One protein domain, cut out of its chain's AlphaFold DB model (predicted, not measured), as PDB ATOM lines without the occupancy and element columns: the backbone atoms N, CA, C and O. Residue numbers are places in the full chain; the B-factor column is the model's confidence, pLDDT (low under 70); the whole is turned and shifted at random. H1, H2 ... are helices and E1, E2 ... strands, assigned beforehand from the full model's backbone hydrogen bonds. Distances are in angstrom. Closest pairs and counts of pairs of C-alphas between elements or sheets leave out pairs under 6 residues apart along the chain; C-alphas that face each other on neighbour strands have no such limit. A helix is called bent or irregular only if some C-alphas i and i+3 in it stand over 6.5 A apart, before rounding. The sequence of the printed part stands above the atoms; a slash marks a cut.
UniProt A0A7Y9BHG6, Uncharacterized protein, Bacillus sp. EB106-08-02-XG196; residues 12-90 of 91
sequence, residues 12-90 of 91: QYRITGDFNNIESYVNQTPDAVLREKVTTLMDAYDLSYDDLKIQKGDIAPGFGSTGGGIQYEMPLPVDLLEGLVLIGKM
ATOM      1  N   GLN A  12      48.156   6.647 -19.426       94.88
ATOM      2  CA  GLN A  12      48.348   7.522 -20.571       94.88
ATOM      3  C   GLN A  12      48.223   6.694 -21.840       94.88
ATOM      4  O   GLN A  12      48.725   5.572 -21.911       94.88
ATOM      5  N   TYR A  13      47.554   7.256 -22.836       96.62
ATOM      6  CA  TYR A  13      47.271   6.593 -24.098       96.62
ATOM      7  C   TYR A  13      47.642   7.514 -25.249       96.62
ATOM      8  O   TYR A  13      47.483   8.732 -25.174       96.62
ATOM      9  N   ARG A  14      48.108   6.909 -26.336       96.75
ATOM     10  CA  ARG A  14      48.346   7.569 -27.611       96.75
ATOM     11  C   ARG A  14      47.281   7.127 -28.605       96.75
ATOM     12  O   ARG A  14      47.037   5.934 -28.735       96.75
ATOM     13  N   ILE A  15      46.708   8.077 -29.338       96.81
ATOM     14  CA  ILE A  15      45.853   7.785 -30.494       96.81
ATOM     15  C   ILE A  15      46.717   7.194 -31.611       96.81
ATOM     16  O   ILE A  15      47.717   7.801 -32.008       96.81
ATOM     17  N   THR A  16      46.354   6.007 -32.086       96.62
ATOM     18  CA  THR A  16      47.105   5.258 -33.108       96.62
ATOM     19  C   THR A  16      46.294   4.980 -34.364       96.62
ATOM     20  O   THR A  16      46.887   4.849 -35.432       96.62
ATOM     21  N   GLY A  17      44.967   4.906 -34.250       94.56
ATOM     22  CA  GLY A  17      44.068   4.665 -35.376       94.56
ATOM     23  C   GLY A  17      43.169   5.852 -35.711       94.56
ATOM     24  O   GLY A  17      43.177   6.880 -35.031       94.56
ATOM     25  N   ASP A  18      42.394   5.694 -36.782       95.62
ATOM     26  CA  ASP A  18      41.428   6.688 -37.246       95.62
ATOM     27  C   ASP A  18      40.029   6.418 -36.676       95.62
ATOM     28  O   ASP A  18      39.355   5.453 -37.041       95.62
ATOM     29  N   PHE A  19      39.576   7.312 -35.799       95.69
ATOM     30  CA  PHE A  19      38.257   7.245 -35.167       95.69
ATOM     31  C   PHE A  19      37.100   7.562 -36.121       95.69
ATOM     32  O   PHE A  19      35.955   7.297 -35.776       95.69
ATOM     33  N   ASN A  20      37.368   8.075 -37.326       94.44
ATOM     34  CA  ASN A  20      36.331   8.234 -38.350       94.44
ATOM     35  C   ASN A  20      36.054   6.928 -39.110       94.44
ATOM     36  O   ASN A  20      35.162   6.898 -39.950       94.44
ATOM     37  N   ASN A  21      36.822   5.863 -38.848       95.00
ATOM     38  CA  ASN A  21      36.738   4.604 -39.586       95.00
ATOM     39  C   ASN A  21      36.720   3.371 -38.665       95.00
ATOM     40  O   ASN A  21      37.283   2.326 -38.992       95.00
ATOM     41  N   ILE A  22      36.087   3.486 -37.492       97.06
ATOM     42  CA  ILE A  22      36.023   2.416 -36.478       97.06
ATOM     43  C   ILE A  22      35.441   1.122 -37.064       97.06
ATOM     44  O   ILE A  22      35.971   0.044 -36.793       97.06
ATOM     45  N   GLU A  23      34.420   1.224 -37.920       97.31
ATOM     46  CA  GLU A  23      33.811   0.078 -38.606       97.31
ATOM     47  C   GLU A  23      34.852  -0.784 -39.334       97.31
ATOM     48  O   GLU A  23      34.854  -2.011 -39.212       97.31
ATOM     49  N   SER A  24      35.796  -0.158 -40.044       97.50
ATOM     50  CA  SER A  24      36.854  -0.887 -40.742       97.50
ATOM     51  C   SER A  24      37.741  -1.672 -39.775       97.50
ATOM     52  O   SER A  24      38.078  -2.818 -40.067       97.50
ATOM     53  N   TYR A  25      38.099  -1.106 -38.617       97.62
ATOM     54  CA  TYR A  25      38.907  -1.810 -37.611       97.62
ATOM     55  C   TYR A  25      38.161  -3.020 -37.034       97.62
ATOM     56  O   TYR A  25      38.743  -4.096 -36.883       97.62
ATOM     57  N   VAL A  26      36.861  -2.874 -36.768       97.62
ATOM     58  CA  VAL A  26      36.011  -3.956 -36.244       97.62
ATOM     59  C   VAL A  26      35.833  -5.076 -37.278       97.62
ATOM     60  O   VAL A  26      35.942  -6.261 -36.953       97.62
ATOM     61  N   ASN A  27      35.629  -4.722 -38.546       96.81
ATOM     62  CA  ASN A  27      35.443  -5.691 -39.627       96.81
ATOM     63  C   ASN A  27      36.740  -6.426 -40.004       96.81
ATOM     64  O   ASN A  27      36.697  -7.592 -40.405       96.81
ATOM     65  N   GLN A  28      37.893  -5.766 -39.868       96.38
ATOM     66  CA  GLN A  28      39.196  -6.319 -40.248       96.38
ATOM     67  C   GLN A  28      39.930  -7.017 -39.104       96.38
ATOM     68  O   GLN A  28      40.872  -7.764 -39.377       96.38
ATOM     69  N   THR A  29      39.528  -6.819 -37.842       96.12
ATOM     70  CA  THR A  29      40.190  -7.521 -36.736       96.12
ATOM     71  C   THR A  29      40.048  -9.041 -36.901       96.12
ATOM     72  O   THR A  29      38.937  -9.526 -37.135       96.12
ATOM     73  N   PRO A  30      41.138  -9.826 -36.792       96.31
ATOM     74  CA  PRO A  30      41.060 -11.284 -36.816       96.31
ATOM     75  C   PRO A  30      40.477 -11.860 -35.515       96.31
ATOM     76  O   PRO A  30      40.157 -13.046 -35.460       96.31
ATOM     77  N   ASP A  31      40.344 -11.040 -34.468       97.56
ATOM     78  CA  ASP A  31      39.785 -11.441 -33.182       97.56
ATOM     79  C   ASP A  31      38.248 -11.396 -33.225       97.56
ATOM     80  O   ASP A  31      37.616 -10.348 -33.073       97.56
ATOM     81  N   ALA A  32      37.644 -12.567 -33.439       97.44
ATOM     82  CA  ALA A  32      36.193 -12.725 -33.467       97.44
ATOM     83  C   ALA A  32      35.530 -12.382 -32.121       97.44
ATOM     84  O   ALA A  32      34.423 -11.848 -32.117       97.44
ATOM     85  N   VAL A  33      36.210 -12.629 -30.994       98.06
ATOM     86  CA  VAL A  33      35.676 -12.334 -29.655       98.06
ATOM     87  C   VAL A  33      35.640 -10.826 -29.430       98.06
ATOM     88  O   VAL A  33      34.662 -10.297 -28.908       98.06
ATOM     89  N   LEU A  34      36.685 -10.110 -29.849       98.31
ATOM     90  CA  LEU A  34      36.698  -8.648 -29.807       98.31
ATOM     91  C   LEU A  34      35.570  -8.056 -30.660       98.31
ATOM     92  O   LEU A  34      34.850  -7.170 -30.199       98.31
ATOM     93  N   ARG A  35      35.386  -8.568 -31.881       98.12
ATOM     94  CA  ARG A  35      34.308  -8.129 -32.778       98.12
ATOM     95  C   ARG A  35      32.924  -8.347 -32.164       98.12
ATOM     96  O   ARG A  35      32.084  -7.450 -32.207       98.12
ATOM     97  N   GLU A  36      32.701  -9.515 -31.568       97.94
ATOM     98  CA  GLU A  36      31.449  -9.848 -30.887       97.94
ATOM     99  C   GLU A  36      31.191  -8.928 -29.690       97.94
ATOM    100  O   GLU A  36      30.071  -8.448 -29.529       97.94
ATOM    101  N   LYS A  37      32.218  -8.600 -28.894       98.38
ATOM    102  CA  LYS A  37      32.088  -7.650 -27.775       98.38
ATOM    103  C   LYS A  37      31.655  -6.262 -28.235       98.38
ATOM    104  O   LYS A  37      30.790  -5.665 -27.599       98.38
ATOM    105  N   VAL A  38      32.245  -5.757 -29.320       97.88
ATOM    106  CA  VAL A  38      31.861  -4.455 -29.890       97.88
ATOM    107  C   VAL A  38      30.414  -4.503 -30.369       97.88
ATOM    108  O   VAL A  38      29.626  -3.647 -29.984       97.88
ATOM    109  N   THR A  39      30.050  -5.540 -31.125       96.88
ATOM    110  CA  THR A  39      28.689  -5.700 -31.666       96.88
ATOM    111  C   THR A  39      27.654  -5.821 -30.542       96.88
ATOM    112  O   THR A  39      26.667  -5.102 -30.538       96.88
ATOM    113  N   THR A  40      27.934  -6.634 -29.520       98.00
ATOM    114  CA  THR A  40      27.067  -6.800 -28.339       98.00
ATOM    115  C   THR A  40      26.868  -5.485 -27.588       98.00
ATOM    116  O   THR A  40      25.767  -5.201 -27.123       98.00
ATOM    117  N   LEU A  41      27.927  -4.680 -27.443       97.88
ATOM    118  CA  LEU A  41      27.821  -3.362 -26.821       97.88
ATOM    119  C   LEU A  41      26.954  -2.434 -27.670       97.88
ATOM    120  O   LEU A  41      26.081  -1.770 -27.122       97.88
ATOM    121  N   MET A  42      27.167  -2.400 -28.986       97.75
ATOM    122  CA  MET A  42      26.362  -1.577 -29.888       97.75
ATOM    123  C   MET A  42      24.880  -1.961 -29.821       97.75
ATOM    124  O   MET A  42      24.048  -1.088 -29.602       97.75
ATOM    125  N   ASP A  43      24.563  -3.255 -29.879       97.88
ATOM    126  CA  ASP A  43      23.190  -3.760 -29.779       97.88
ATOM    127  C   ASP A  43      22.544  -3.420 -28.425       97.88
ATOM    128  O   ASP A  43      21.381  -3.023 -28.364       97.88
ATOM    129  N   ALA A  44      23.292  -3.540 -27.321       98.00
ATOM    130  CA  ALA A  44      22.778  -3.270 -25.977       98.00
ATOM    131  C   ALA A  44      22.362  -1.805 -25.764       98.00
ATOM    132  O   ALA A  44      21.514  -1.531 -24.911       98.00
ATOM    133  N   TYR A  45      22.960  -0.880 -26.517       96.69
ATOM    134  CA  TYR A  45      22.689   0.555 -26.442       96.69
ATOM    135  C   TYR A  45      22.006   1.111 -27.704       96.69
ATOM    136  O   TYR A  45      21.858   2.327 -27.799       96.69
ATOM    137  N   ASP A  46      21.571   0.244 -28.629       97.19
ATOM    138  CA  ASP A  46      20.941   0.609 -29.910       97.19
ATOM    139  C   ASP A  46      21.781   1.615 -30.724       97.19
ATOM    140  O   ASP A  46      21.294   2.642 -31.195       97.19
ATOM    141  N   LEU A  47      23.087   1.347 -30.827       97.00
ATOM    142  CA  LEU A  47      24.061   2.221 -31.483       97.00
ATOM    143  C   LEU A  47      24.384   1.751 -32.901       97.00
ATOM    144  O   LEU A  47      24.574   0.562 -33.163       97.00
ATOM    145  N   SER A  48      24.587   2.713 -33.794       97.12
ATOM    146  CA  SER A  48      25.206   2.517 -35.104       97.12
ATOM    147  C   SER A  48      26.663   2.999 -35.110       97.12
ATOM    148  O   SER A  48      27.114   3.697 -34.201       97.12
ATOM    149  N   TYR A  49      27.429   2.660 -36.154       96.19
ATOM    150  CA  TYR A  49      28.790   3.195 -36.309       96.19
ATOM    151  C   TYR A  49      28.811   4.720 -36.455       96.19
ATOM    152  O   TYR A  49      29.779   5.353 -36.034       96.19
ATOM    153  N   ASP A  50      27.735   5.316 -36.977       95.69
ATOM    154  CA  ASP A  50      27.590   6.768 -37.054       95.69
ATOM    155  C   ASP A  50      27.476   7.409 -35.667       95.69
ATOM    156  O   ASP A  50      27.813   8.581 -35.524       95.69
ATOM    157  N   ASP A  51      27.060   6.673 -34.634       96.06
ATOM    158  CA  ASP A  51      26.962   7.180 -33.261       96.06
ATOM    159  C   ASP A  51      28.309   7.146 -32.521       96.06
ATOM    160  O   ASP A  51      28.485   7.828 -31.508       96.06
ATOM    161  N   LEU A  52      29.298   6.410 -33.043       96.31
ATOM    162  CA  LEU A  52      30.620   6.247 -32.432       96.31
ATOM    163  C   LEU A  52      31.524   7.468 -32.665       96.31
ATOM    164  O   LEU A  52      32.580   7.387 -33.293       96.31
ATOM    165  N   LYS A  53      31.132   8.621 -32.116       95.06
ATOM    166  CA  LYS A  53      31.876   9.885 -32.226       95.06
ATOM    167  C   LYS A  53      32.558  10.253 -30.916       95.06
ATOM    168  O   LYS A  53      31.980  10.140 -29.840       95.06
ATOM    169  N   ILE A  54      33.780  10.776 -31.020       96.12
ATOM    170  CA  ILE A  54      34.444  11.414 -29.881       96.12
ATOM    171  C   ILE A  54      33.711  12.717 -29.564       96.12
ATOM    172  O   ILE A  54      33.578  13.585 -30.430       96.12
ATOM    173  N   GLN A  55      33.300  12.879 -28.310       95.38
ATOM    174  CA  GLN A  55      32.770  14.147 -27.816       95.38
ATOM    175  C   GLN A  55      33.848  14.883 -27.026       95.38
ATOM    176  O   GLN A  55      34.692  14.274 -26.373       95.38
ATOM    177  N   LYS A  56      33.836  16.214 -27.096       96.25
ATOM    178  CA  LYS A  56      34.800  17.080 -26.415       96.25
ATOM    179  C   LYS A  56      34.046  18.108 -25.585       96.25
ATOM    180  O   LYS A  56      33.146  18.762 -26.105       96.25
ATOM    181  N   GLY A  57      34.464  18.298 -24.340       95.19
ATOM    182  CA  GLY A  57      33.887  19.302 -23.452       95.19
ATOM    183  C   GLY A  57      34.889  19.829 -22.435       95.19
ATOM    184  O   GLY A  57      35.927  19.218 -22.187       95.19
ATOM    185  N   ASP A  58      34.571  20.974 -21.846       95.38
ATOM    186  CA  ASP A  58      35.356  21.545 -20.755       95.38
ATOM    187  C   ASP A  58      34.936  20.930 -19.415       95.38
ATOM    188  O   ASP A  58      33.749  20.760 -19.124       95.38
ATOM    189  N   ILE A  59      35.917  20.614 -18.570       90.81
ATOM    190  CA  ILE A  59      35.678  20.111 -17.219       90.81
ATOM    191  C   ILE A  59      35.271  21.286 -16.333       90.81
ATOM    192  O   ILE A  59      36.085  22.157 -16.006       90.81
ATOM    193  N   ALA A  60      34.007  21.272 -15.917       90.69
ATOM    194  CA  ALA A  60      33.458  22.241 -14.983       90.69
ATOM    195  C   ALA A  60      34.118  22.142 -13.588       90.69
ATOM    196  O   ALA A  60      34.623  21.082 -13.202       90.69
ATOM    197  N   PRO A  61      34.086  23.225 -12.791       91.31
ATOM    198  CA  PRO A  61      34.488  23.182 -11.390       91.31
ATOM    199  C   PRO A  61      33.669  22.158 -10.594       91.31
ATOM    200  O   PRO A  61      32.467  21.995 -10.808       91.31
ATOM    201  N   GLY A  62      34.301  21.493  -9.629       88.94
ATOM    202  CA  GLY A  62      33.638  20.476  -8.814       88.94
ATOM    203  C   GLY A  62      34.588  19.792  -7.838       88.94
ATOM    204  O   GLY A  62      35.800  19.753  -8.049       88.94
ATOM    205  N   PHE A  63      34.041  19.244  -6.748       85.19
ATOM    206  CA  PHE A  63      34.810  18.539  -5.710       85.19
ATOM    207  C   PHE A  63      36.007  19.348  -5.166       85.19
ATOM    208  O   PHE A  63      37.097  18.812  -4.992       85.19
ATOM    209  N   GLY A  64      35.830  20.659  -4.960       82.31
ATOM    210  CA  GLY A  64      36.891  21.557  -4.478       82.31
ATOM    211  C   GLY A  64      37.979  21.904  -5.505       82.31
ATOM    212  O   GLY A  64      38.911  22.627  -5.168       82.31
ATOM    213  N   SER A  65      37.866  21.428  -6.750       82.88
ATOM    214  CA  SER A  65      38.749  21.779  -7.867       82.88
ATOM    215  C   SER A  65      38.119  22.859  -8.750       82.88
ATOM    216  O   SER A  65      36.905  22.877  -8.960       82.88
ATOM    217  N   THR A  66      38.958  23.737  -9.305       85.56
ATOM    218  CA  THR A  66      38.563  24.805 -10.236       85.56
ATOM    219  C   THR A  66      38.201  24.300 -11.634       85.56
ATOM    220  O   THR A  66      37.740  25.090 -12.450       85.56
ATOM    221  N   GLY A  67      38.405  23.010 -11.929       87.38
ATOM    222  CA  GLY A  67      38.230  22.470 -13.278       87.38
ATOM    223  C   GLY A  67      39.277  23.016 -14.256       87.38
ATOM    224  O   GLY A  67      40.416  23.276 -13.863       87.38
ATOM    225  N   GLY A  68      38.885  23.188 -15.524       87.56
ATOM    226  CA  GLY A  68      39.709  23.814 -16.573       87.56
ATOM    227  C   GLY A  68      40.482  22.846 -17.476       87.56
ATOM    228  O   GLY A  68      41.184  23.282 -18.387       87.56
ATOM    229  N   GLY A  69      40.351  21.539 -17.251       89.94
ATOM    230  CA  GLY A  69      40.799  20.529 -18.208       89.94
ATOM    231  C   GLY A  69      39.816  20.377 -19.369       89.94
ATOM    232  O   GLY A  69      38.641  20.712 -19.242       89.94
ATOM    233  N   ILE A  70      40.287  19.820 -20.481       94.25
ATOM    234  CA  ILE A  70      39.425  19.358 -21.573       94.25
ATOM    235  C   ILE A  70      39.193  17.864 -21.373       94.25
ATOM    236  O   ILE A  70      40.151  17.100 -21.243       94.25
ATOM    237  N   GLN A  71      37.934  17.450 -21.386       94.44
ATOM    238  CA  GLN A  71      37.535  16.053 -21.390       94.44
ATOM    239  C   GLN A  71      37.183  15.614 -22.809       94.44
ATOM    240  O   GLN A  71      36.488  16.319 -23.543       94.44
ATOM    241  N   TYR A  72      37.648  14.420 -23.162       95.62
ATOM    242  CA  TYR A  72      37.210  13.699 -24.345       95.62
ATOM    243  C   TYR A  72      36.437  12.468 -23.890       95.62
ATOM    244  O   TYR A  72      36.954  11.662 -23.116       95.62
ATOM    245  N   GLU A  73      35.198  12.342 -24.343       95.75
ATOM    246  CA  GLU A  73      34.423  11.118 -24.199       95.75
ATOM    247  C   GLU A  73      34.703  10.241 -25.412       95.75
ATOM    248  O   GLU A  73      34.494  10.644 -26.560       95.75
ATOM    249  N   MET A  74      35.251   9.061 -25.144       96.75
ATOM    250  CA  MET A  74      35.611   8.107 -26.181       96.75
ATOM    251  C   MET A  74      34.387   7.263 -26.551       96.75
ATOM    252  O   MET A  74      33.624   6.896 -25.658       96.75
ATOM    253  N   PRO A  75      34.209   6.902 -27.833       96.06
ATOM    254  CA  PRO A  75      32.987   6.244 -28.301       96.06
ATOM    255  C   PRO A  75      32.868   4.771 -27.890       96.06
ATOM    256  O   PRO A  75      31.806   4.179 -28.029       96.06
ATOM    257  N   LEU A  76      33.956   4.163 -27.411       97.38
ATOM    258  CA  LEU A  76      33.997   2.784 -26.936       97.38
ATOM    259  C   LEU A  76      34.839   2.695 -25.651       97.38
ATOM    260  O   LEU A  76      35.717   3.539 -25.431       97.38
ATOM    261  N   PRO A  77      34.626   1.656 -24.825       97.06
ATOM    262  CA  PRO A  77      35.496   1.329 -23.702       97.06
ATOM    263  C   PRO A  77      36.974   1.198 -24.096       97.06
ATOM    264  O   PRO A  77      37.316   0.731 -25.184       97.06
ATOM    265  N   VAL A  78      37.858   1.589 -23.174       96.75
ATOM    266  CA  VAL A  78      39.318   1.636 -23.373       96.75
ATOM    267  C   VAL A  78      39.890   0.289 -23.820       96.75
ATOM    268  O   VAL A  78      40.710   0.257 -24.732       96.75
ATOM    269  N   ASP A  79      39.438  -0.820 -23.237       97.00
ATOM    270  CA  ASP A  79      39.912  -2.164 -23.578       97.00
ATOM    271  C   ASP A  79      39.554  -2.567 -25.016       97.00
ATOM    272  O   ASP A  79      40.372  -3.174 -25.709       97.00
ATOM    273  N   LEU A  80      38.369  -2.175 -25.500       98.00
ATOM    274  CA  LEU A  80      37.972  -2.402 -26.891       98.00
ATOM    275  C   LEU A  80      38.781  -1.520 -27.847       98.00
ATOM    276  O   LEU A  80      39.223  -1.995 -28.890       98.00
ATOM    277  N   LEU A  81      39.029  -0.258 -27.482       98.06
ATOM    278  CA  LEU A  81      39.852   0.655 -28.281       98.06
ATOM    279  C   LEU A  81      41.310   0.191 -28.384       98.06
ATOM    280  O   LEU A  81      41.905   0.302 -29.458       98.06
ATOM    281  N   GLU A  82      41.884  -0.330 -27.296       97.31
ATOM    282  CA  GLU A  82      43.216  -0.946 -27.307       97.31
ATOM    283  C   GLU A  82      43.231  -2.203 -28.185       97.31
ATOM    284  O   GLU A  82      44.119  -2.354 -29.024       97.31
ATOM    285  N   GLY A  83      42.223  -3.074 -28.054       97.25
ATOM    286  CA  GLY A  83      42.092  -4.280 -28.878       97.25
ATOM    287  C   GLY A  83      41.959  -3.982 -30.375       97.25
ATOM    288  O   GLY A  83      42.517  -4.698 -31.203       97.25
ATOM    289  N   LEU A  84      41.261  -2.899 -30.725       97.62
ATOM    290  CA  LEU A  84      41.110  -2.417 -32.103       97.62
ATOM    291  C   LEU A  84      42.316  -1.606 -32.597       97.62
ATOM    292  O   LEU A  84      42.326  -1.174 -33.747       97.62
ATOM    293  N   VAL A  85      43.334  -1.389 -31.758       96.88
ATOM    294  CA  VAL A  85      44.531  -0.597 -32.094       96.88
ATOM    295  C   VAL A  85      44.184   0.863 -32.447       96.88
ATOM    296  O   VAL A  85      44.920   1.563 -33.147       96.88
ATOM    297  N   LEU A  86      43.062   1.364 -31.926       97.44
ATOM    298  CA  LEU A  86      42.673   2.771 -32.036       97.44
ATOM    299  C   LEU A  86      43.447   3.634 -31.034       97.44
ATOM    300  O   LEU A  86      43.765   4.793 -31.324       97.44
ATOM    301  N   ILE A  87      43.809   3.043 -29.893       97.81
ATOM    302  CA  ILE A  87      44.710   3.631 -28.904       97.81
ATOM    303  C   ILE A  87      45.799   2.637 -28.494       97.81
ATOM    304  O   ILE A  87      45.608   1.425 -28.543       97.81
ATOM    305  N   GLY A  88      46.933   3.163 -28.036       96.88
ATOM    306  CA  GLY A  88      48.014   2.382 -27.442       96.88
ATOM    307  C   GLY A  88      48.479   2.984 -26.122       96.88
ATOM    308  O   GLY A  88      48.733   4.189 -26.038       96.88
ATOM    309  N   LYS A  89      48.607   2.154 -25.085       94.88
ATOM    310  CA  LYS A  89      49.086   2.585 -23.769       94.88
ATOM    311  C   LYS A  89      50.543   3.057 -23.817       94.88
ATOM    312  O   LYS A  89      51.410   2.406 -24.401       94.88
ATOM    313  N   MET A  90      50.811   4.193 -23.185       92.06
ATOM    314  CA  MET A  90      52.151   4.748 -23.004       92.06
ATOM    315  C   MET A  90      52.796   4.171 -21.734       92.06
ATOM    316  O   MET A  90      52.095   3.837 -20.776       92.06
TER     317      MET A  90
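AT A GLANCE: This is residues 12 to 90 of the 91 residues of an uncharacterized protein of Bacillus sp. EB106-08-02-XG196 (UniProt A0A7Y9BHG6). A small body of three helices, H1, H2 and H3, set as a triangle, has a short two-strand patch, E1 and E4, beside H3, and a long hairpin arm, E2 and E3 with the loop between them, reaches out from this body. The arm makes the length of the domain, and the patch brings the two ends of the printed part together. The printed part has 79 residues with three named helices and four named strands, in the order E1 H1 H2 E2 E3 H3 E4; both two-strand sheets, E2 - E3 and E1 - E4, are antiparallel, and the class is mixed, helices and strands. The whole is loose, with a radius of gyration of the C-alphas of 14.6 A and spans of 45 by 30 by 20 A.

HOW THE PARTS SIT: E2, residues 55 to 58, and E3, residues 70 to 73, form an antiparallel hairpin at 153 degrees; N 57 and O 71 are 2.9 A apart and N 73 and O 55 2.8 A, within hydrogen-bond range. H3, residues 78 to 83, is apart from E2. H2, residues 32 to 44, touches H3 with its residues 34 to 38 alone; the closest C-alphas, of Leu 34 and Gly 83, are 7.0 A apart. These two run opposite ways at a steep tilt of 36 degrees, only just steep. H1, residues 19 to 28, touches H2 at residues 34 to 38 of H2 alone, with the C-alphas of Val 26 and Arg 35 closest at 5.7 A. They run opposite ways at a steep tilt of 53 degrees. H1 and H3 are near each other, with 7 pairs of C-alphas within 10 A. E4, residues 87 to 89, comes closest to H3 at the C-alphas of Leu 81 and Ile 87, 5.7 A. E1, residues 13 to 15, is the antiparallel neighbour of E4 at 152 degrees, with N 14 and O 88 within hydrogen-bond range at 2.8 A. In H2 and H3 every O i to N i+4 pair is within hydrogen-bond range; in H1 it is 3 of 6, beside 4 of 7 O i to N i+3 pairs.

IN THESE COORDINATES: E2 is 10.5 A long from first to last C-alpha and E3 10.0 A. H2 is 18.0 A long, from C-alpha 32 at (36.193, -12.725, -33.467) to C-alpha 44 at (22.778, -3.270, -25.977). H1 is 14.5 A long and irregular, with C-alphas 20 and 23 8.5 A apart. H3 is 8.5 A long. E1, 6.7 A long, begins with C-alpha 13 at (47.271, 6.593, -24.098), and E4, 6.8 A long, ends with C-alpha 89 at (49.086, 2.585, -23.769).

THE WHOLE: The two C-alphas farthest apart, those of Pro 30 and Gly 64, are 46.3 A apart, while those of Gln 12 and Met 90, the first and last printed, are 5.3 A apart. The printed part has no cut. The link from E2 to E3, 11 residues, is long; that from H2 to E2, 10 residues, is short but not tight, and the other four links are tight. The mean pLDDT of the printed part is 95.4, and no printed residue is under 70.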